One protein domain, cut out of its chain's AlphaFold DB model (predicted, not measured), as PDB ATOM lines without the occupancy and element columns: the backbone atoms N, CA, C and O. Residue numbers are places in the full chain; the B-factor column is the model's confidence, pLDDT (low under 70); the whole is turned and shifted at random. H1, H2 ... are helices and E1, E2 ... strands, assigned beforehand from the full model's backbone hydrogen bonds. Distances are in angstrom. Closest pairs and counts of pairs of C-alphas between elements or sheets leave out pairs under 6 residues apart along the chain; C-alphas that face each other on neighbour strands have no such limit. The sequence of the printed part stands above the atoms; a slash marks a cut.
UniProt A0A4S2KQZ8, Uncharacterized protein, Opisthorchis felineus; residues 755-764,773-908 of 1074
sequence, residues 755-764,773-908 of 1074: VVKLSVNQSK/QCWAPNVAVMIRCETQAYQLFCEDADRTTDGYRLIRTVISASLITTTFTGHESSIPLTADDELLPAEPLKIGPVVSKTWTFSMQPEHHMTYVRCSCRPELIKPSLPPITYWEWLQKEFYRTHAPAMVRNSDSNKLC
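This is residues 755 to 764 and 773 to 908 of the 1074 residues of an uncharacterized protein of Opisthorchis felineus (UniProt A0A4S2KQZ8). Two small antiparallel sheets lie face to face as a sandwich, E4 E3 E6 on E1 E2 E5, their strands crossed at 48 degrees. H1 and H2 lie toward one end of the long axis, with residues 876 to 882 sticking out there, and the last stretch folds back along E6. The 146 printed residues run E1 E2 H1 E3 E4 E5 E6 H2, six strands and two helices of mixed class, with under half of the residues in named elements. The whole is loose, radius of gyration of the C-alphas 18.3 A, and spans 55 by 40 by 22 A.

Find C-alpha 807 at (-26.732, 42.947, 8.244); from there E3 runs 34.4 A to residue 818. Beside it look for E4, residues 824 to 828, and E6, residues 863 to 872, 29.3 A. The other sheet holds E1, residues 755 to 760, from (-15.597, 27.919, 17.172), with E2, 780 to 788, and E5, 846 to 854, each 26.4 A. H1 is residues 796 to 799; H2, residues 880 to 893, runs 20.3 A to (-14.990, 52.753, 8.075).

Inner strand E3 pairs with E6, N 812 to O 867 at 2.9 A, and forms a hairpin with E4, N 815 to O 827 at 2.8 A. Across the sandwich, the closest C-alphas of E2 and E6, Cys 785 and Cys 866, are 6.2 A apart. E2 pairs with E1, N 784 to O 757 at 2.9 A, and E5, N 783 to O 851 at 2.8 A. H2 only grazes sheet E4 E3 E6, C-alphas 872 and 887 being closest to E6 at 7.1 A; H1 is on neither sheet. In H2, 9 of 10 O i to N i+4 pairs are within hydrogen-bond range; H1 is too short for one.

Residues 765 to 772 are not printed, a gap of 15.8 A. E4 to E5 is a long link; its residues 831 to 845 are under pLDDT 70.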
ATOM      1  N   VAL A 755     -15.764  29.304  16.723       79.94
ATOM      2  CA  VAL A 755     -15.597  27.919  17.172       79.94
ATOM      3  C   VAL A 755     -15.566  27.017  15.942       79.94
ATOM      4  O   VAL A 755     -16.478  27.060  15.116       79.94
ATOM      5  N   VAL A 756     -14.517  26.206  15.811       79.44
ATOM      6  CA  VAL A 756     -14.309  25.318  14.659       79.44
ATOM      7  C   VAL A 756     -14.429  23.870  15.117       79.44
ATOM      8  O   VAL A 756     -13.503  23.316  15.707       79.44
ATOM      9  N   LYS A 757     -15.585  23.259  14.857       81.25
ATOM     10  CA  LYS A 757     -15.863  21.857  15.191       81.25
ATOM     11  C   LYS A 757     -15.516  20.966  14.002       81.25
ATOM     12  O   LYS A 757     -15.988  21.201  12.890       81.25
ATOM     13  N   LEU A 758     -14.701  19.947  14.255       79.56
ATOM     14  CA  LEU A 758     -14.335  18.900  13.303       79.56
ATOM     15  C   LEU A 758     -15.009  17.599  13.749       79.56
ATOM     16  O   LEU A 758     -14.977  17.268  14.930       79.56
ATOM     17  N   SER A 759     -15.655  16.882  12.832       76.88
ATOM     18  CA  SER A 759     -16.381  15.641  13.151       76.88
ATOM     19  C   SER A 759     -16.454  14.707  11.944       76.88
ATOM     20  O   SER A 759     -16.351  15.160  10.807       76.88
ATOM     21  N   VAL A 760     -16.625  13.402  12.165       73.25
ATOM     22  CA  VAL A 760     -16.723  12.405  11.085       73.25
ATOM     23  C   VAL A 760     -18.184  12.023  10.854       73.25
ATOM     24  O   VAL A 760     -18.913  11.721  11.797       73.25
ATOM     25  N   ASN A 761     -18.607  11.977   9.589       60.31
ATOM     26  CA  ASN A 761     -20.015  11.806   9.198       60.31
ATOM     27  C   ASN A 761     -20.631  10.421   9.532       60.31
ATOM     28  O   ASN A 761     -21.793  10.164   9.238       60.31
ATOM     29  N   GLN A 762     -19.856   9.510  10.133       49.78
ATOM     30  CA  GLN A 762     -20.271   8.148  10.502       49.78
ATOM     31  C   GLN A 762     -20.348   7.912  12.024       49.78
ATOM     32  O   GLN A 762     -20.844   6.873  12.454       49.78
ATOM     33  N   SER A 763     -19.896   8.854  12.859       42.94
ATOM     34  CA  SER A 763     -19.845   8.681  14.317       42.94
ATOM     35  C   SER A 763     -20.890   9.541  15.035       42.94
ATOM     36  O   SER A 763     -20.695  10.741  15.212       42.94
ATOM     37  N   LYS A 764     -21.969   8.917  15.534       41.16
ATOM     38  CA  LYS A 764     -22.934   9.570  16.450       41.16
ATOM     39  C   LYS A 764     -22.339   9.947  17.817       41.16
ATOM     40  O   LYS A 764     -22.991  10.643  18.587       41.16
ATOM     41  N   GLN A 773      -6.544  13.354  17.598       66.94
ATOM     42  CA  GLN A 773      -7.393  12.443  16.817       66.94
ATOM     43  C   GLN A 773      -7.160  12.521  15.294       66.94
ATOM     44  O   GLN A 773      -7.963  13.046  14.525       66.94
ATOM     45  N   CYS A 774      -6.075  11.904  14.834       73.31
ATOM     46  CA  CYS A 774      -5.768  11.748  13.414       73.31
ATOM     47  C   CYS A 774      -6.807  10.869  12.673       73.31
ATOM     48  O   CYS A 774      -7.076   9.725  13.071       73.31
ATOM     49  N   TRP A 775      -7.347  11.361  11.550       77.25
ATOM     50  CA  TRP A 775      -8.353  10.656  10.728       77.25
ATOM     51  C   TRP A 775      -7.719   9.765   9.654       77.25
ATOM     52  O   TRP A 775      -6.604  10.021   9.216       77.25
ATOM     53  N   ALA A 776      -8.404   8.709   9.210       71.50
ATOM     54  CA  ALA A 776      -7.922   7.903   8.083       71.50
ATOM     55  C   ALA A 776      -8.041   8.678   6.746       71.50
ATOM     56  O   ALA A 776      -8.906   9.550   6.624       71.50
ATOM     57  N   PRO A 777      -7.205   8.383   5.732       72.25
ATOM     58  CA  PRO A 777      -7.364   8.965   4.400       72.25
ATOM     59  C   PRO A 777      -8.703   8.551   3.765       72.25
ATOM     60  O   PRO A 777      -9.240   7.485   4.058       72.25
ATOM     61  N   ASN A 778      -9.223   9.405   2.883       74.44
ATOM     62  CA  ASN A 778     -10.542   9.331   2.241       74.44
ATOM     63  C   ASN A 778     -11.755   9.392   3.195       74.44
ATOM     64  O   ASN A 778     -12.889   9.210   2.753       74.44
ATOM     65  N   VAL A 779     -11.560   9.701   4.482       78.62
ATOM     66  CA  VAL A 779     -12.671   9.992   5.403       78.62
ATOM     67  C   VAL A 779     -13.248  11.378   5.114       78.62
ATOM     68  O   VAL A 779     -12.513  12.362   5.011       78.62
ATOM     69  N   ALA A 780     -14.577  11.465   5.030       81.12
ATOM     70  CA  ALA A 780     -15.299  12.730   4.971       81.12
ATOM     71  C   ALA A 780     -15.396  13.360   6.373       81.12
ATOM     72  O   ALA A 780     -16.101  12.849   7.253       81.12
ATOM     73  N   VAL A 781     -14.695  14.477   6.568       79.94
ATOM     74  CA  VAL A 781     -14.745  15.300   7.782       79.94
ATOM     75  C   VAL A 781     -15.711  16.459   7.554       79.94
ATOM     76  O   VAL A 781     -15.606  17.193   6.573       79.94
ATOM     77  N   MET A 782     -16.652  16.639   8.477       83.62
ATOM     78  CA  MET A 782     -17.494  17.825   8.556       83.62
ATOM     79  C   MET A 782     -16.768  18.915   9.344       83.62
ATOM     80  O   MET A 782     -16.439  18.733  10.520       83.62
ATOM     81  N   ILE A 783     -16.556  20.053   8.690       84.94
ATOM     82  CA  ILE A 783     -15.998  21.281   9.255       84.94
ATOM     83  C   ILE A 783     -17.169  22.220   9.536       84.94
ATOM     84  O   ILE A 783     -17.791  22.720   8.599       84.94
ATOM     85  N   ARG A 784     -17.481  22.477  10.808       87.38
ATOM     86  CA  ARG A 784     -18.548  23.396  11.230       87.38
ATOM     87  C   ARG A 784     -17.950  24.609  11.936       87.38
ATOM     88  O   ARG A 784     -17.428  24.493  13.042       87.38
ATOM     89  N   CYS A 785     -18.050  25.768  11.293       88.38
ATOM     90  CA  CYS A 785     -17.666  27.057  11.862       88.38
ATOM     91  C   CYS A 785     -18.895  27.689  12.540       88.38
ATOM     92  O   CYS A 785     -19.915  27.880  11.874       88.38
ATOM     93  N   GLU A 786     -18.804  28.057  13.818       88.12
ATOM     94  CA  GLU A 786     -19.867  28.735  14.579       88.12
ATOM     95  C   GLU A 786     -19.372  30.079  15.127       88.12
ATOM     96  O   GLU A 786     -18.247  30.170  15.615       88.12
ATOM     97  N   THR A 787     -20.185  31.137  15.078       87.56
ATOM     98  CA  THR A 787     -19.845  32.423  15.716       87.56
ATOM     99  C   THR A 787     -21.087  33.243  16.050       87.56
ATOM    100  O   THR A 787     -22.177  32.974  15.543       87.56
ATOM    101  N   GLN A 788     -20.929  34.292  16.862       87.44
ATOM    102  CA  GLN A 788     -22.019  35.229  17.111       87.44
ATOM    103  C   GLN A 788     -22.315  36.085  15.869       87.44
ATOM    104  O   GLN A 788     -21.403  36.688  15.289       87.44
ATOM    105  N   ALA A 789     -23.585  36.175  15.484       87.88
ATOM    106  CA  ALA A 789     -24.052  37.000  14.376       87.88
ATOM    107  C   ALA A 789     -23.745  38.496  14.596       87.88
ATOM    108  O   ALA A 789     -23.848  38.999  15.716       87.88
ATOM    109  N   TYR A 790     -23.379  39.222  13.533       90.50
ATOM    110  CA  TYR A 790     -23.264  40.684  13.601       90.50
ATOM    111  C   TYR A 790     -24.652  41.320  13.727       90.50
ATOM    112  O   TYR A 790     -25.618  40.825  13.155       90.50
ATOM    113  N   GLN A 791     -24.727  42.441  14.442       91.19
ATOM    114  CA  GLN A 791     -25.954  43.204  14.672       91.19
ATOM    115  C   GLN A 791     -25.719  44.677  14.327       91.19
ATOM    116  O   GLN A 791     -24.622  45.204  14.538       91.19
ATOM    117  N   LEU A 792     -26.751  45.344  13.813       92.94
ATOM    118  CA  LEU A 792     -26.736  46.763  13.477       92.94
ATOM    119  C   LEU A 792     -28.117  47.366  13.760       92.94
ATOM    120  O   LEU A 792     -29.106  46.977  13.143       92.94
ATOM    121  N   PHE A 793     -28.171  48.334  14.671       93.69
ATOM    122  CA  PHE A 793     -29.398  49.038  15.040       93.69
ATOM    123  C   PHE A 793     -29.332  50.477  14.532       93.69
ATOM    124  O   PHE A 793     -28.530  51.261  15.032       93.69
ATOM    125  N   CYS A 794     -30.152  50.835  13.548       92.94
ATOM    126  CA  CYS A 794     -30.314  52.201  13.043       92.94
ATOM    127  C   CYS A 794     -31.729  52.743  13.305       92.94
ATOM    128  O   CYS A 794     -31.893  53.948  13.475       92.94
ATOM    129  N   GLU A 795     -32.742  51.874  13.332       91.31
ATOM    130  CA  GLU A 795     -34.162  52.212  13.463       91.31
ATOM    131  C   GLU A 795     -34.929  51.213  14.350       91.31
ATOM    132  O   GLU A 795     -34.491  50.092  14.600       91.31
ATOM    133  N   ASP A 796     -36.139  51.595  14.763       88.56
ATOM    134  CA  ASP A 796     -37.092  50.787  15.546       88.56
ATOM    135  C   ASP A 796     -37.342  49.390  14.939       88.56
ATOM    136  O   ASP A 796     -37.430  48.392  15.652       88.56
ATOM    137  N   ALA A 797     -37.380  49.308  13.605       87.25
ATOM    138  CA  ALA A 797     -37.547  48.060  12.864       87.25
ATOM    139  C   ALA A 797     -36.341  47.107  12.991       87.25
ATOM    140  O   ALA A 797     -36.499  45.894  12.860       87.25
ATOM    141  N   ASP A 798     -35.139  47.622  13.271       88.56
ATOM    142  CA  ASP A 798     -33.970  46.774  13.520       88.56
ATOM    143  C   ASP A 798     -34.098  46.091  14.882       88.56
ATOM    144  O   ASP A 798     -33.844  44.890  14.985       88.56
ATOM    145  N   ARG A 799     -34.591  46.811  15.902       86.69
ATOM    146  CA  ARG A 799     -34.891  46.250  17.231       86.69
ATOM    147  C   ARG A 799     -35.905  45.110  17.158       86.69
ATOM    148  O   ARG A 799     -35.706  44.109  17.830       86.69
ATOM    149  N   THR A 800     -36.932  45.202  16.310       85.69
ATOM    150  CA  THR A 800     -37.886  44.088  16.100       85.69
ATOM    151  C   THR A 800     -37.280  42.862  15.402       85.69
ATOM    152  O   THR A 800     -37.967  41.865  15.214       85.69
ATOM    153  N   THR A 801     -36.006  42.928  15.005       86.12
ATOM    154  CA  THR A 801     -35.247  41.839  14.364       86.12
ATOM    155  C   THR A 801     -33.917  41.558  15.072       86.12
ATOM    156  O   THR A 801     -32.999  41.040  14.442       86.12
ATOM    157  N   ASP A 802     -33.765  41.984  16.332       87.38
ATOM    158  CA  ASP A 802     -32.517  41.904  17.110       87.38
ATOM    159  C   ASP A 802     -31.267  42.415  16.358       87.38
ATOM    160  O   ASP A 802     -30.151  41.937  16.548       87.38
ATOM    161  N   GLY A 803     -31.445  43.422  15.498       88.19
ATOM    162  CA  GLY A 803     -30.375  44.053  14.725       88.19
ATOM    163  C   GLY A 803     -29.966  43.306  13.451       88.19
ATOM    164  O   GLY A 803     -28.962  43.689  12.852       88.19
ATOM    165  N   TYR A 804     -30.703  42.274  13.023       87.75
ATOM    166  CA  TYR A 804     -30.361  41.453  11.851       87.75
ATOM    167  C   TYR A 804     -30.968  41.941  10.517       87.75
ATOM    168  O   TYR A 804     -30.497  41.533   9.457       87.75
ATOM    169  N   ARG A 805     -31.969  42.844  10.513       86.88
ATOM    170  CA  ARG A 805     -32.631  43.336   9.275       86.88
ATOM    171  C   ARG A 805     -31.661  43.884   8.219       86.88
ATOM    172  O   ARG A 805     -31.889  43.691   7.028       86.88
ATOM    173  N   LEU A 806     -30.621  44.602   8.648       89.38
ATOM    174  CA  LEU A 806     -29.712  45.348   7.765       89.38
ATOM    175  C   LEU A 806     -28.373  44.643   7.512       89.38
ATOM    176  O   LEU A 806     -27.580  45.135   6.710       89.38
ATOM    177  N   ILE A 807     -28.079  43.532   8.192       90.25
ATOM    178  CA  ILE A 807     -26.732  42.947   8.244       90.25
ATOM    179  C   ILE A 807     -26.785  41.424   8.416       90.25
ATOM    180  O   ILE A 807     -27.498  40.905   9.270       90.25
ATOM    181  N   ARG A 808     -25.986  40.700   7.627       89.44
ATOM    182  CA  ARG A 808     -25.723  39.264   7.795       89.44
ATOM    183  C   ARG A 808     -24.261  38.997   8.110       89.44
ATOM    184  O   ARG A 808     -23.370  39.724   7.672       89.44
ATOM    185  N   THR A 809     -24.013  37.898   8.812       89.56
ATOM    186  CA  THR A 809     -22.688  37.282   8.888       89.56
ATOM    187  C   THR A 809     -22.495  36.363   7.691       89.56
ATOM    188  O   THR A 809     -23.234  35.394   7.529       89.56
ATOM    189  N   VAL A 810     -21.469  36.624   6.885       90.62
ATOM    190  CA  VAL A 810     -20.959  35.654   5.912       90.62
ATOM    191  C   VAL A 810     -19.831  34.875   6.572       90.62
ATOM    192  O   VAL A 810     -18.835  35.473   6.982       90.62
ATOM    193  N   ILE A 811     -19.997  33.556   6.660       89.88
ATOM    194  CA  ILE A 811     -18.989  32.617   7.159       89.88
ATOM    195  C   ILE A 811     -18.333  31.933   5.956       89.88
ATOM    196  O   ILE A 811     -19.024  31.380   5.098       89.88
ATOM    197  N   SER A 812     -17.005  31.945   5.914       90.56
ATOM    198  CA  SER A 812     -16.175  31.244   4.930       90.56
ATOM    199  C   SER A 812     -15.125  30.390   5.637       90.56
ATOM    200  O   SER A 812     -14.603  30.789   6.675       90.56
ATOM    201  N   ALA A 813     -14.781  29.239   5.070       89.62
ATOM    202  CA  ALA A 813     -13.718  28.375   5.570       89.62
ATOM    203  C   ALA A 813     -12.643  28.176   4.493       89.62
ATOM    204  O   ALA A 813     -12.942  28.169   3.297       89.62
ATOM    205  N   SER A 814     -11.388  28.039   4.912       90.25
ATOM    206  CA  SER A 814     -10.254  27.812   4.015       90.25
ATOM    207  C   SER A 814      -9.222  26.882   4.640       90.25
ATOM    208  O   SER A 814      -8.988  26.927   5.850       90.25
ATOM    209  N   LEU A 815      -8.564  26.098   3.793       87.69
ATOM    210  CA  LEU A 815      -7.414  25.280   4.147       87.69
ATOM    211  C   LEU A 815      -6.128  26.042   3.853       87.69
ATOM    212  O   LEU A 815      -5.902  26.484   2.728       87.69
ATOM    213  N   ILE A 816      -5.283  26.179   4.867       87.06
ATOM    214  CA  ILE A 816      -3.967  26.797   4.766       87.06
ATOM    215  C   ILE A 816      -2.933  25.679   4.642       87.06
ATOM    216  O   ILE A 816      -2.776  24.846   5.539       87.06
ATOM    217  N   THR A 817      -2.235  25.667   3.512       80.44
ATOM    218  CA  THR A 817      -1.224  24.675   3.139       80.44
ATOM    219  C   THR A 817       0.139  25.361   3.044       80.44
ATOM    220  O   THR A 817       0.287  26.322   2.284       80.44
ATOM    221  N   THR A 818       1.157  24.883   3.754       71.25
ATOM    222  CA  THR A 818       2.524  25.410   3.628       71.25
ATOM    223  C   THR A 818       3.228  24.784   2.424       71.25
ATOM    224  O   THR A 818       3.478  23.584   2.368       71.25
ATOM    225  N   THR A 819       3.539  25.603   1.418       64.69
ATOM    226  CA  THR A 819       4.227  25.147   0.199       64.69
ATOM    227  C   THR A 819       5.731  24.942   0.426       64.69
ATOM    228  O   THR A 819       6.309  25.462   1.381       64.69
ATOM    229  N   PHE A 820       6.407  24.239  -0.495       52.66
ATOM    230  CA  PHE A 820       7.859  23.979  -0.456       52.66
ATOM    231  C   PHE A 820       8.745  25.231  -0.296       52.66
ATOM    232  O   PHE A 820       9.876  25.119   0.174       52.66
ATOM    233  N   THR A 821       8.255  26.413  -0.685       55.41
ATOM    234  CA  THR A 821       8.946  27.708  -0.547       55.41
ATOM    235  C   THR A 821       8.657  28.406   0.789       55.41
ATOM    236  O   THR A 821       8.950  29.592   0.942       55.41
ATOM    237  N   GLY A 822       8.019  27.717   1.740       60.09
ATOM    238  CA  GLY A 822       7.559  28.282   3.011       60.09
ATOM    239  C   GLY A 822       6.385  29.258   2.880       60.09
ATOM    240  O   GLY A 822       6.009  29.880   3.867       60.09
ATOM    241  N   HIS A 823       5.811  29.423   1.683       69.00
ATOM    242  CA  HIS A 823       4.676  30.319   1.470       69.00
ATOM    243  C   HIS A 823       3.371  29.608   1.842       69.00
ATOM    244  O   HIS A 823       3.109  28.499   1.366       69.00
ATOM    245  N   GLU A 824       2.540  30.255   2.658       77.19
ATOM    246  CA  GLU A 824       1.166  29.822   2.909       77.19
ATOM    247  C   GLU A 824       0.320  29.991   1.639       77.19
ATOM    248  O   GLU A 824       0.234  31.074   1.060       77.19
ATOM    249  N   SER A 825      -0.316  28.903   1.214       76.69
ATOM    250  CA  SER A 825      -1.353  28.873   0.183       76.69
ATOM    251  C   SER A 825      -2.699  28.675   0.880       76.69
ATOM    252  O   SER A 825      -2.810  27.811   1.746       76.69
ATOM    253  N   SER A 826      -3.703  29.482   0.531       81.44
ATOM    254  CA  SER A 826      -5.056  29.382   1.086       81.44
ATOM    255  C   SER A 826      -6.015  28.871   0.017       81.44
ATOM    256  O   SER A 826      -6.241  29.544  -0.992       81.44
ATOM    257  N   ILE A 827      -6.565  27.682   0.241       81.38
ATOM    258  CA  ILE A 827      -7.547  27.030  -0.623       81.38
ATOM    259  C   ILE A 827      -8.928  27.262   0.008       81.38
ATOM    260  O   ILE A 827      -9.169  26.772   1.115       81.38
ATOM    261  N   PRO A 828      -9.840  28.027  -0.620       83.56
ATOM    262  CA  PRO A 828     -11.187  28.210  -0.088       83.56
ATOM    263  C   PRO A 828     -11.967  26.896  -0.173       83.56
ATOM    264  O   PRO A 828     -11.922  26.213  -1.194       83.56
ATOM    265  N   LEU A 829     -12.714  26.559   0.879       81.62
ATOM    266  CA  LEU A 829     -13.638  25.429   0.848       81.62
ATOM    267  C   LEU A 829     -14.912  25.846   0.108       81.62
ATOM    268  O   LEU A 829     -15.733  26.615   0.623       81.62
ATOM    269  N   THR A 830     -15.060  25.348  -1.116       72.25
ATOM    270  CA  THR A 830     -16.303  25.438  -1.880       72.25
ATOM    271  C   THR A 830     -17.386  24.578  -1.226       72.25
ATOM    272  O   THR A 830     -17.108  23.604  -0.525       72.25
ATOM    273  N   ALA A 831     -18.644  24.992  -1.376       58.81
ATOM    274  CA  ALA A 831     -19.797  24.263  -0.856       58.81
ATOM    275  C   ALA A 831     -20.308  23.299  -1.937       58.81
ATOM    276  O   ALA A 831     -21.389  23.503  -2.480       58.81
ATOM    277  N   ASP A 832     -19.484  22.306  -2.280       48.41
ATOM    278  CA  ASP A 832     -19.748  21.390  -3.402       48.41
ATOM    279  C   ASP A 832     -20.980  20.501  -3.150       48.41
ATOM    280  O   ASP A 832     -21.694  20.168  -4.089       48.41
ATOM    281  N   ASP A 833     -21.288  20.240  -1.875       42.72
ATOM    282  CA  ASP A 833     -22.611  19.834  -1.398       42.72
ATOM    283  C   ASP A 833     -23.082  20.823  -0.321       42.72
ATOM    284  O   ASP A 833     -22.713  20.717   0.855       42.72
ATOM    285  N   GLU A 834     -23.925  21.792  -0.692       42.75
ATOM    286  CA  GLU A 834     -24.658  22.590   0.295       42.75
ATOM    287  C   GLU A 834     -25.833  21.762   0.842       42.75
ATOM    288  O   GLU A 834     -26.992  21.934   0.464       42.75
ATOM    289  N   LEU A 835     -25.501  20.830   1.747       45.22
ATOM    290  CA  LEU A 835     -26.458  20.134   2.607       45.22
ATOM    291  C   LEU A 835     -27.332  21.181   3.304       45.22
ATOM    292  O   LEU A 835     -26.900  21.829   4.262       45.22
ATOM    293  N   LEU A 836     -28.560  21.342   2.800       42.69
ATOM    294  CA  LEU A 836     -29.575  22.209   3.387       42.69
ATOM    295  C   LEU A 836     -29.655  21.900   4.888       42.69
ATOM    296  O   LEU A 836     -29.860  20.735   5.244       42.69
ATOM    297  N   PRO A 837     -29.480  22.894   5.781       41.34
ATOM    298  CA  PRO A 837     -29.563  22.640   7.209       41.34
ATOM    299  C   PRO A 837     -30.964  22.100   7.511       41.34
ATOM    300  O   PRO A 837     -31.966  22.762   7.243       41.34
ATOM    301  N   ALA A 838     -31.019  20.859   8.010       38.12
ATOM    302  CA  ALA A 838     -32.257  20.081   8.122       38.12
ATOM    303  C   ALA A 838     -33.298  20.715   9.064       38.12
ATOM    304  O   ALA A 838     -34.484  20.408   8.982       38.12
ATOM    305  N   GLU A 839     -32.854  21.638   9.915       37.47
ATOM    306  CA  GLU A 839     -33.691  22.642  10.557       37.47
ATOM    307  C   GLU A 839     -33.273  24.027  10.041       37.47
ATOM    308  O   GLU A 839     -32.067  24.294   9.943       37.47
ATOM    309  N   PRO A 840     -34.211  24.957   9.774       36.53
ATOM    310  CA  PRO A 840     -33.840  26.352   9.584       36.53
ATOM    311  C   PRO A 840     -33.143  26.836  10.860       36.53
ATOM    312  O   PRO A 840     -33.741  26.805  11.938       36.53
ATOM    313  N   LEU A 841     -31.883  27.282  10.748       42.78
ATOM    314  CA  LEU A 841     -31.174  27.878  11.881       42.78
ATOM    315  C   LEU A 841     -32.054  28.984  12.465       42.78
ATOM    316  O   LEU A 841     -32.371  29.959  11.778       42.78
ATOM    317  N   LYS A 842     -32.450  28.820  13.732       38.19
ATOM    318  CA  LYS A 842     -33.220  29.831  14.457       38.19
ATOM    319  C   LYS A 842     -32.442  31.139  14.387       38.19
ATOM    320  O   LYS A 842     -31.308  31.193  14.861       38.19
ATOM    321  N   ILE A 843     -33.045  32.172  13.795       46.28
ATOM    322  CA  ILE A 843     -32.465  33.516  13.783       46.28
ATOM    323  C   ILE A 843     -32.299  33.921  15.247       46.28
ATOM    324  O   ILE A 843     -33.265  33.978  16.004       46.28
ATOM    325  N   GLY A 844     -31.049  34.081  15.652       53.53
ATOM    326  CA  GLY A 844     -30.637  34.118  17.043       53.53
ATOM    327  C   GLY A 844     -29.140  34.393  17.132       53.53
ATOM    328  O   GLY A 844     -28.481  34.564  16.104       53.53
ATOM    329  N   PRO A 845     -28.575  34.444  18.350       69.31
ATOM    330  CA  PRO A 845     -27.252  35.012  18.558       69.31
ATOM    331  C   PRO A 845     -26.131  34.266  17.832       69.31
ATOM    332  O   PRO A 845     -25.161  34.912  17.457       69.31
ATOM    333  N   VAL A 846     -26.243  32.952  17.608       81.50
ATOM    334  CA  VAL A 846     -25.194  32.136  16.972       81.50
ATOM    335  C   VAL A 846     -25.611  31.704  15.569       81.50
ATOM    336  O   VAL A 846     -26.658  31.091  15.380       81.50
ATOM    337  N   VAL A 847     -24.736  31.964  14.600       83.88
ATOM    338  CA  VAL A 847     -24.808  31.436  13.232       83.88
ATOM    339  C   VAL A 847     -23.729  30.378  13.033       83.88
ATOM    340  O   VAL A 847     -22.613  30.517  13.534       83.88
ATOM    341  N   SER A 848     -24.036  29.339  12.257       85.25
ATOM    342  CA  SER A 848     -23.050  28.336  11.852       85.25
ATOM    343  C   SER A 848     -23.186  27.961  10.385       85.25
ATOM    344  O   SER A 848     -24.306  27.830   9.890       85.25
ATOM    345  N   LYS A 849     -22.055  27.708   9.721       86.50
ATOM    346  CA  LYS A 849     -22.009  27.053   8.407       86.50
ATOM    347  C   LYS A 849     -21.132  25.805   8.493       86.50
ATOM    348  O   LYS A 849     -20.132  25.794   9.214       86.50
ATOM    349  N   THR A 850     -21.538  24.769   7.767       85.94
ATOM    350  CA  THR A 850     -20.863  23.472   7.702       85.94
ATOM    351  C   THR A 850     -20.395  23.209   6.274       85.94
ATOM    352  O   THR A 850     -21.086  23.569   5.323       85.94
ATOM    353  N   TRP A 851     -19.239  22.567   6.144       86.44
ATOM    354  CA  TRP A 851     -18.689  22.023   4.905       86.44
ATOM    355  C   TRP A 851     -18.376  20.543   5.117       86.44
ATOM    356  O   TRP A 851     -17.828  20.182   6.160       86.44
ATOM    357  N   THR A 852     -18.664  19.699   4.131       83.00
ATOM    358  CA  THR A 852     -18.173  18.313   4.090       83.00
ATOM    359  C   THR A 852     -16.906  18.278   3.244       83.00
ATOM    360  O   THR A 852     -16.907  18.785   2.126       83.00
ATOM    361  N   PHE A 853     -15.822  17.700   3.759       81.31
ATOM    362  CA  PHE A 853     -14.522  17.702   3.093       81.31
ATOM    363  C   PHE A 853     -13.861  16.318   3.114       81.31
ATOM    364  O   PHE A 853     -13.743  15.693   4.168       81.31
ATOM    365  N   SER A 854     -13.414  15.833   1.951       81.81
ATOM    366  CA  SER A 854     -12.734  14.538   1.826       81.81
ATOM    367  C   SER A 854     -11.238  14.662   2.132       81.81
ATOM    368  O   SER A 854     -10.493  15.370   1.450       81.81
ATOM    369  N   MET A 855     -10.783  13.957   3.166       76.81
ATOM    370  CA  MET A 855      -9.401  14.018   3.642       76.81
ATOM    371  C   MET A 855      -8.452  13.220   2.737       76.81
ATOM    372  O   MET A 855      -8.296  12.012   2.899       76.81
ATOM    373  N   GLN A 856      -7.774  13.887   1.804       77.31
ATOM    374  CA  GLN A 856      -6.683  13.294   1.023       77.31
ATOM    375  C   GLN A 856      -5.369  13.272   1.819       77.31
ATOM    376  O   GLN A 856      -5.156  14.175   2.629       77.31
ATOM    377  N   PRO A 857      -4.440  12.322   1.572       69.25
ATOM    378  CA  PRO A 857      -3.137  12.270   2.253       69.25
ATOM    379  C   PRO A 857      -2.343  13.587   2.203       69.25
ATOM    380  O   PRO A 857      -1.599  13.901   3.126       69.25
ATOM    381  N   GLU A 858      -2.546  14.383   1.151       70.62
ATOM    382  CA  GLU A 858      -1.927  15.700   0.939       70.62
ATOM    383  C   GLU A 858      -2.379  16.766   1.947       70.62
ATOM    384  O   GLU A 858      -1.702  17.775   2.123       70.62
ATOM    385  N   HIS A 859      -3.510  16.551   2.626       77.25
ATOM    386  CA  HIS A 859      -4.064  17.484   3.608       77.25
ATOM    387  C   HIS A 859      -3.500  17.257   5.027       77.25
ATOM    388  O   HIS A 859      -3.839  17.992   5.958       77.25
ATOM    389  N   HIS A 860      -2.614  16.271   5.209       75.25
ATOM    390  CA  HIS A 860      -1.870  16.049   6.450       75.25
ATOM    391  C   HIS A 860      -1.031  17.296   6.802       75.25
ATOM    392  O   HIS A 860      -0.321  17.825   5.951       75.25
ATOM    393  N   MET A 861      -1.106  17.769   8.054       75.00
ATOM    394  CA  MET A 861      -0.454  18.999   8.554       75.00
ATOM    395  C   MET A 861      -0.983  20.324   7.965       75.00
ATOM    396  O   MET A 861      -0.433  21.379   8.279       75.00
ATOM    397  N   THR A 862      -2.051  20.313   7.162       83.88
ATOM    398  CA  THR A 862      -2.733  21.552   6.735       83.88
ATOM    399  C   THR A 862      -3.620  22.104   7.854       83.88
ATOM    400  O   THR A 862      -3.944  21.387   8.801       83.88
ATOM    401  N   TYR A 863      -4.011  23.378   7.786       87.00
ATOM    402  CA  TYR A 863      -4.809  24.026   8.835       87.00
ATOM    403  C   TYR A 863      -6.159  24.508   8.313       87.00
ATOM    404  O   TYR A 863      -6.214  25.217   7.310       87.00
ATOM    405  N   VAL A 864      -7.243  24.227   9.033       88.38
ATOM    406  CA  VAL A 864      -8.533  24.893   8.822       88.38
ATOM    407  C   VAL A 864      -8.498  26.265   9.490       88.38
ATOM    408  O   VAL A 864      -8.249  26.369  10.693       88.38
ATOM    409  N   ARG A 865      -8.814  27.317   8.731       90.69
ATOM    410  CA  ARG A 865      -9.189  28.632   9.269       90.69
ATOM    411  C   ARG A 865     -10.587  29.000   8.786       90.69
ATOM    412  O   ARG A 865     -10.837  29.093   7.584       90.69
ATOM    413  N   CYS A 866     -11.481  29.264   9.729       91.06
ATOM    414  CA  CYS A 866     -12.752  29.924   9.467       91.06
ATOM    415  C   CYS A 866     -12.558  31.448   9.509       91.06
ATOM    416  O   CYS A 866     -11.762  31.975  10.286       91.06
ATOM    417  N   SER A 867     -13.315  32.172   8.696       91.56
ATOM    418  CA  SER A 867     -13.361  33.634   8.658       91.56
ATOM    419  C   SER A 867     -14.813  34.091   8.593       91.56
ATOM    420  O   SER A 867     -15.643  33.479   7.921       91.56
ATOM    421  N   CYS A 868     -15.136  35.153   9.322       91.06
ATOM    422  CA  CYS A 868     -16.464  35.752   9.351       91.06
ATOM    423  C   CYS A 868     -16.354  37.233   9.010       91.06
ATOM    424  O   CYS A 868     -15.481  37.934   9.524       91.06
ATOM    425  N   ARG A 869     -17.247  37.711   8.144       92.25
ATOM    426  CA  ARG A 869     -17.327  39.122   7.748       92.25
ATOM    427  C   ARG A 869     -18.779  39.601   7.756       92.25
ATOM    428  O   ARG A 869     -19.666  38.812   7.416       92.25
ATOM    429  N   PRO A 870     -19.044  40.864   8.117       92.94
ATOM    430  CA  PRO A 870     -20.366  41.436   7.945       92.94
ATOM    431  C   PRO A 870     -20.628  41.750   6.471       92.94
ATOM    432  O   PRO A 870     -19.736  42.189   5.742       92.94
ATOM    433  N   GLU A 871     -21.877  41.598   6.055       92.62
ATOM    434  CA  GLU A 871     -22.377  42.059   4.764       92.62
ATOM    435  C   GLU A 871     -23.744  42.714   4.973       92.62
ATOM    436  O   GLU A 871     -24.598  42.169   5.671       92.62
ATOM    437  N   LEU A 872     -23.957  43.894   4.399       92.62
ATOM    438  CA  LEU A 872     -25.218  44.615   4.546       92.62
ATOM    439  C   LEU A 872     -26.300  44.058   3.605       92.62
ATOM    440  O   LEU A 872     -26.085  43.975   2.395       92.62
ATOM    441  N   ILE A 873     -27.480  43.742   4.146       88.62
ATOM    442  CA  ILE A 873     -28.666  43.330   3.376       88.62
ATOM    443  C   ILE A 873     -29.504  44.569   3.063       88.62
ATOM    444  O   ILE A 873     -29.952  45.251   3.982       88.62
ATOM    445  N   LYS A 874     -29.757  44.844   1.776       84.38
ATOM    446  CA  LYS A 874     -30.671  45.918   1.367       84.38
ATOM    447  C   LYS A 874     -32.103  45.541   1.775       84.38
ATOM    448  O   LYS A 874     -32.623  44.570   1.221       84.38
ATOM    449  N   PRO A 875     -32.763  46.268   2.700       74.12
ATOM    450  CA  PRO A 875     -34.159  46.000   3.016       74.12
ATOM    451  C   PRO A 875     -35.047  46.350   1.812       74.12
ATOM    452  O   PRO A 875     -34.636  47.072   0.902       74.12
ATOM    453  N   SER A 876     -36.281  45.853   1.803       70.94
ATOM    454  CA  SER A 876     -37.187  45.993   0.655       70.94
ATOM    455  C   SER A 876     -37.653  47.430   0.382       70.94
ATOM    456  O   SER A 876     -37.904  47.759  -0.774       70.94
ATOM    457  N   LEU A 877     -37.778  48.280   1.413       61.47
ATOM    458  CA  LEU A 877     -38.377  49.625   1.313       61.47
ATOM    459  C   LEU A 877     -37.649  50.758   2.098       61.47
ATOM    460  O   LEU A 877     -38.313  51.537   2.783       61.47
ATOM    461  N   PRO A 878     -36.310  50.913   2.035       60.41
ATOM    462  CA  PRO A 878     -35.645  52.135   2.487       60.41
ATOM    463  C   PRO A 878     -35.783  53.246   1.426       60.41
ATOM    464  O   PRO A 878     -35.815  52.943   0.228       60.41
ATOM    465  N   PRO A 879     -35.756  54.539   1.800       63.22
ATOM    466  CA  PRO A 879     -35.448  55.584   0.829       63.22
ATOM    467  C   PRO A 879     -34.027  55.357   0.285       63.22
ATOM    468  O   PRO A 879     -33.090  55.122   1.051       63.22
ATOM    469  N   ILE A 880     -33.869  55.407  -1.041       62.25
ATOM    470  CA  ILE A 880     -32.650  54.972  -1.756       62.25
ATOM    471  C   ILE A 880     -31.383  55.646  -1.197       62.25
ATOM    472  O   ILE A 880     -30.378  54.982  -0.947       62.25
ATOM    473  N   THR A 881     -31.472  56.942  -0.896       76.00
ATOM    474  CA  THR A 881     -30.384  57.771  -0.354       76.00
ATOM    475  C   THR A 881     -29.869  57.317   1.016       76.00
ATOM    476  O   THR A 881     -28.667  57.397   1.265       76.00
ATOM    477  N   TYR A 882     -30.737  56.809   1.901       83.06
ATOM    478  CA  TYR A 882     -30.325  56.261   3.201       83.06
ATOM    479  C   TYR A 882     -29.510  54.977   3.021       83.06
ATOM    480  O   TYR A 882     -28.479  54.807   3.672       83.06
ATOM    481  N   TRP A 883     -29.930  54.106   2.098       88.19
ATOM    482  CA  TRP A 883     -29.214  52.865   1.818       88.19
ATOM    483  C   TRP A 883     -27.822  53.117   1.229       88.19
ATOM    484  O   TRP A 883     -26.835  52.570   1.719       88.19
ATOM    485  N   GLU A 884     -27.726  53.973   0.209       89.31
ATOM    486  CA  GLU A 884     -26.449  54.323  -0.428       89.31
ATOM    487  C   GLU A 884     -25.468  54.963   0.561       89.31
ATOM    488  O   GLU A 884     -24.277  54.637   0.563       89.31
ATOM    489  N   TRP A 885     -25.970  55.843   1.434       91.44
ATOM    490  CA  TRP A 885     -25.187  56.432   2.517       91.44
ATOM    491  C   TRP A 885     -24.673  55.368   3.499       91.44
ATOM    492  O   TRP A 885     -23.468  55.317   3.763       91.44
ATOM    493  N   LEU A 886     -25.560  54.496   3.996       92.81
ATOM    494  CA  LEU A 886     -25.210  53.453   4.963       92.81
ATOM    495  C   LEU A 886     -24.165  52.496   4.382       92.81
ATOM    496  O   LEU A 886     -23.147  52.231   5.019       92.81
ATOM    497  N   GLN A 887     -24.385  52.031   3.149       92.56
ATOM    498  CA  GLN A 887     -23.468  51.151   2.432       92.56
ATOM    499  C   GLN A 887     -22.083  51.794   2.275       92.56
ATOM    500  O   GLN A 887     -21.062  51.161   2.563       92.56
ATOM    501  N   LYS A 888     -22.042  53.063   1.857       91.50
ATOM    502  CA  LYS A 888     -20.802  53.805   1.611       91.50
ATOM    503  C   LYS A 888     -19.970  54.025   2.871       91.50
ATOM    504  O   LYS A 888     -18.755  53.848   2.809       91.50
ATOM    505  N   GLU A 889     -20.580  54.423   3.985       91.38
ATOM    506  CA  GLU A 889     -19.825  54.645   5.223       91.38
ATOM    507  C   GLU A 889     -19.465  53.306   5.891       91.38
ATOM    508  O   GLU A 889     -18.292  53.076   6.186       91.38
ATOM    509  N   PHE A 890     -20.402  52.358   6.019       93.50
ATOM    510  CA  PHE A 890     -20.155  51.070   6.682       93.50
ATOM    511  C   PHE A 890     -18.976  50.288   6.085       93.50
ATOM    512  O   PHE A 890     -18.061  49.902   6.820       93.50
ATOM    513  N   TYR A 891     -18.950  50.084   4.762       93.19
ATOM    514  CA  TYR A 891     -17.857  49.346   4.117       93.19
ATOM    515  C   TYR A 891     -16.527  50.111   4.118       93.19
ATOM    516  O   TYR A 891     -15.468  49.494   4.017       93.19
ATOM    517  N   ARG A 892     -16.562  51.441   4.262       88.94
ATOM    518  CA  ARG A 892     -15.372  52.298   4.263       88.94
ATOM    519  C   ARG A 892     -14.720  52.428   5.639       88.94
ATOM    520  O   ARG A 892     -13.498  52.540   5.697       88.94
ATOM    521  N   THR A 893     -15.500  52.452   6.723       86.00
ATOM    522  CA  THR A 893     -14.990  52.753   8.075       86.00
ATOM    523  C   THR A 893     -15.195  51.646   9.108       86.00
ATOM    524  O   THR A 893     -14.488  51.660  10.113       86.00
ATOM    525  N   HIS A 894     -16.102  50.684   8.888       87.12
ATOM    526  CA  HIS A 894     -16.442  49.664   9.896       87.12
ATOM    527  C   HIS A 894     -16.163  48.229   9.443       87.12
ATOM    528  O   HIS A 894     -15.456  47.513  10.150       87.12
ATOM    529  N   ALA A 895     -16.641  47.815   8.265       87.44
ATOM    530  CA  ALA A 895     -16.549  46.420   7.817       87.44
ATOM    531  C   ALA A 895     -15.125  45.811   7.876       87.44
ATOM    532  O   ALA A 895     -15.007  44.684   8.363       87.44
ATOM    533  N   PRO A 896     -14.033  46.514   7.489       86.62
ATOM    534  CA  PRO A 896     -12.678  45.956   7.573       86.62
ATOM    535  C   PRO A 896     -12.220  45.652   9.007       86.62
ATOM    536  O   PRO A 896     -11.460  44.714   9.221       86.62
ATOM    537  N   ALA A 897     -12.701  46.418   9.993       85.81
ATOM    538  CA  ALA A 897     -12.372  46.260  11.413       85.81
ATOM    539  C   ALA A 897     -13.342  45.322  12.165       85.81
ATOM    540  O   ALA A 897     -13.268  45.202  13.387       85.81
ATOM    541  N   MET A 898     -14.272  44.684  11.448       86.94
ATOM    542  CA  MET A 898     -15.235  43.721  11.993       86.94
ATOM    543  C   MET A 898     -14.950  42.278  11.559       86.94
ATOM    544  O   MET A 898     -15.573  41.364  12.093       86.94
ATOM    545  N   VAL A 899     -14.038  42.049  10.605       89.31
ATOM    546  CA  VAL A 899     -13.685  40.696  10.144       89.31
ATOM    547  C   VAL A 899     -13.064  39.902  11.295       89.31
ATOM    548  O   VAL A 899     -12.024  40.289  11.828       89.31
ATOM    549  N   ARG A 900     -13.689  38.778  11.661       88.19
ATOM    550  CA  ARG A 900     -13.164  37.830  12.656       88.19
ATOM    551  C   ARG A 900     -12.537  36.638  11.933       88.19
ATOM    552  O   ARG A 900     -13.040  36.208  10.897       88.19
ATOM    553  N   ASN A 901     -11.468  36.079  12.490       88.50
ATOM    554  CA  ASN A 901     -10.846  34.837  12.023       88.50
ATOM    555  C   ASN A 901     -10.769  33.855  13.193       88.50
ATOM    556  O   ASN A 901     -10.622  34.289  14.335       88.50
ATOM    557  N   SER A 902     -10.868  32.556  12.916       88.31
ATOM    558  CA  SER A 902     -10.578  31.527  13.909       88.31
ATOM    559  C   SER A 902      -9.073  31.380  14.111       88.31
ATOM    560  O   SER A 902      -8.262  31.701  13.225       88.31
ATOM    561  N   ASP A 903      -8.721  30.771  15.236       83.69
ATOM    562  CA  ASP A 903      -7.459  30.059  15.366       83.69
ATOM    563  C   ASP A 903      -7.355  28.948  14.303       83.69
ATOM    564  O   ASP A 903      -8.339  28.539  13.673       83.69
ATOM    565  N   SER A 904      -6.127  28.527  14.020       79.94
ATOM    566  CA  SER A 904      -5.814  27.588  12.943       79.94
ATOM    567  C   SER A 904      -5.848  26.147  13.452       79.94
ATOM    568  O   SER A 904      -4.849  25.666  13.992       79.94
ATOM    569  N   ASN A 905      -6.963  25.444  13.250       81.62
ATOM    570  CA  ASN A 905      -7.095  24.043  13.653       81.62
ATOM    571  C   ASN A 905      -6.295  23.149  12.698       81.62
ATOM    572  O   ASN A 905      -6.625  23.028  11.516       81.62
ATOM    573  N   LYS A 906      -5.233  22.526  13.211       83.38
ATOM    574  CA  LYS A 906      -4.361  21.615  12.461       83.38
ATOM    575  C   LYS A 906      -5.104  20.317  12.122       83.38
ATOM    576  O   LYS A 906      -5.672  19.680  13.002       83.38
ATOM    577  N   LEU A 907      -5.039  19.886  10.866       81.88
ATOM    578  CA  LEU A 907      -5.558  18.597  10.427       81.88
ATOM    579  C   LEU A 907      -4.480  17.513  10.536       81.88
ATOM    580  O   LEU A 907      -3.445  17.574   9.866       81.88
ATOM    581  N   CYS A 908      -4.740  16.486  11.348       78.69
ATOM    582  CA  CYS A 908      -3.937  15.268  11.348       78.69
ATOM    583  C   CYS A 908      -4.617  14.161  10.536       78.69
ATOM    584  O   CYS A 908      -5.786  13.838  10.740       78.69
TER     585      CYS A 908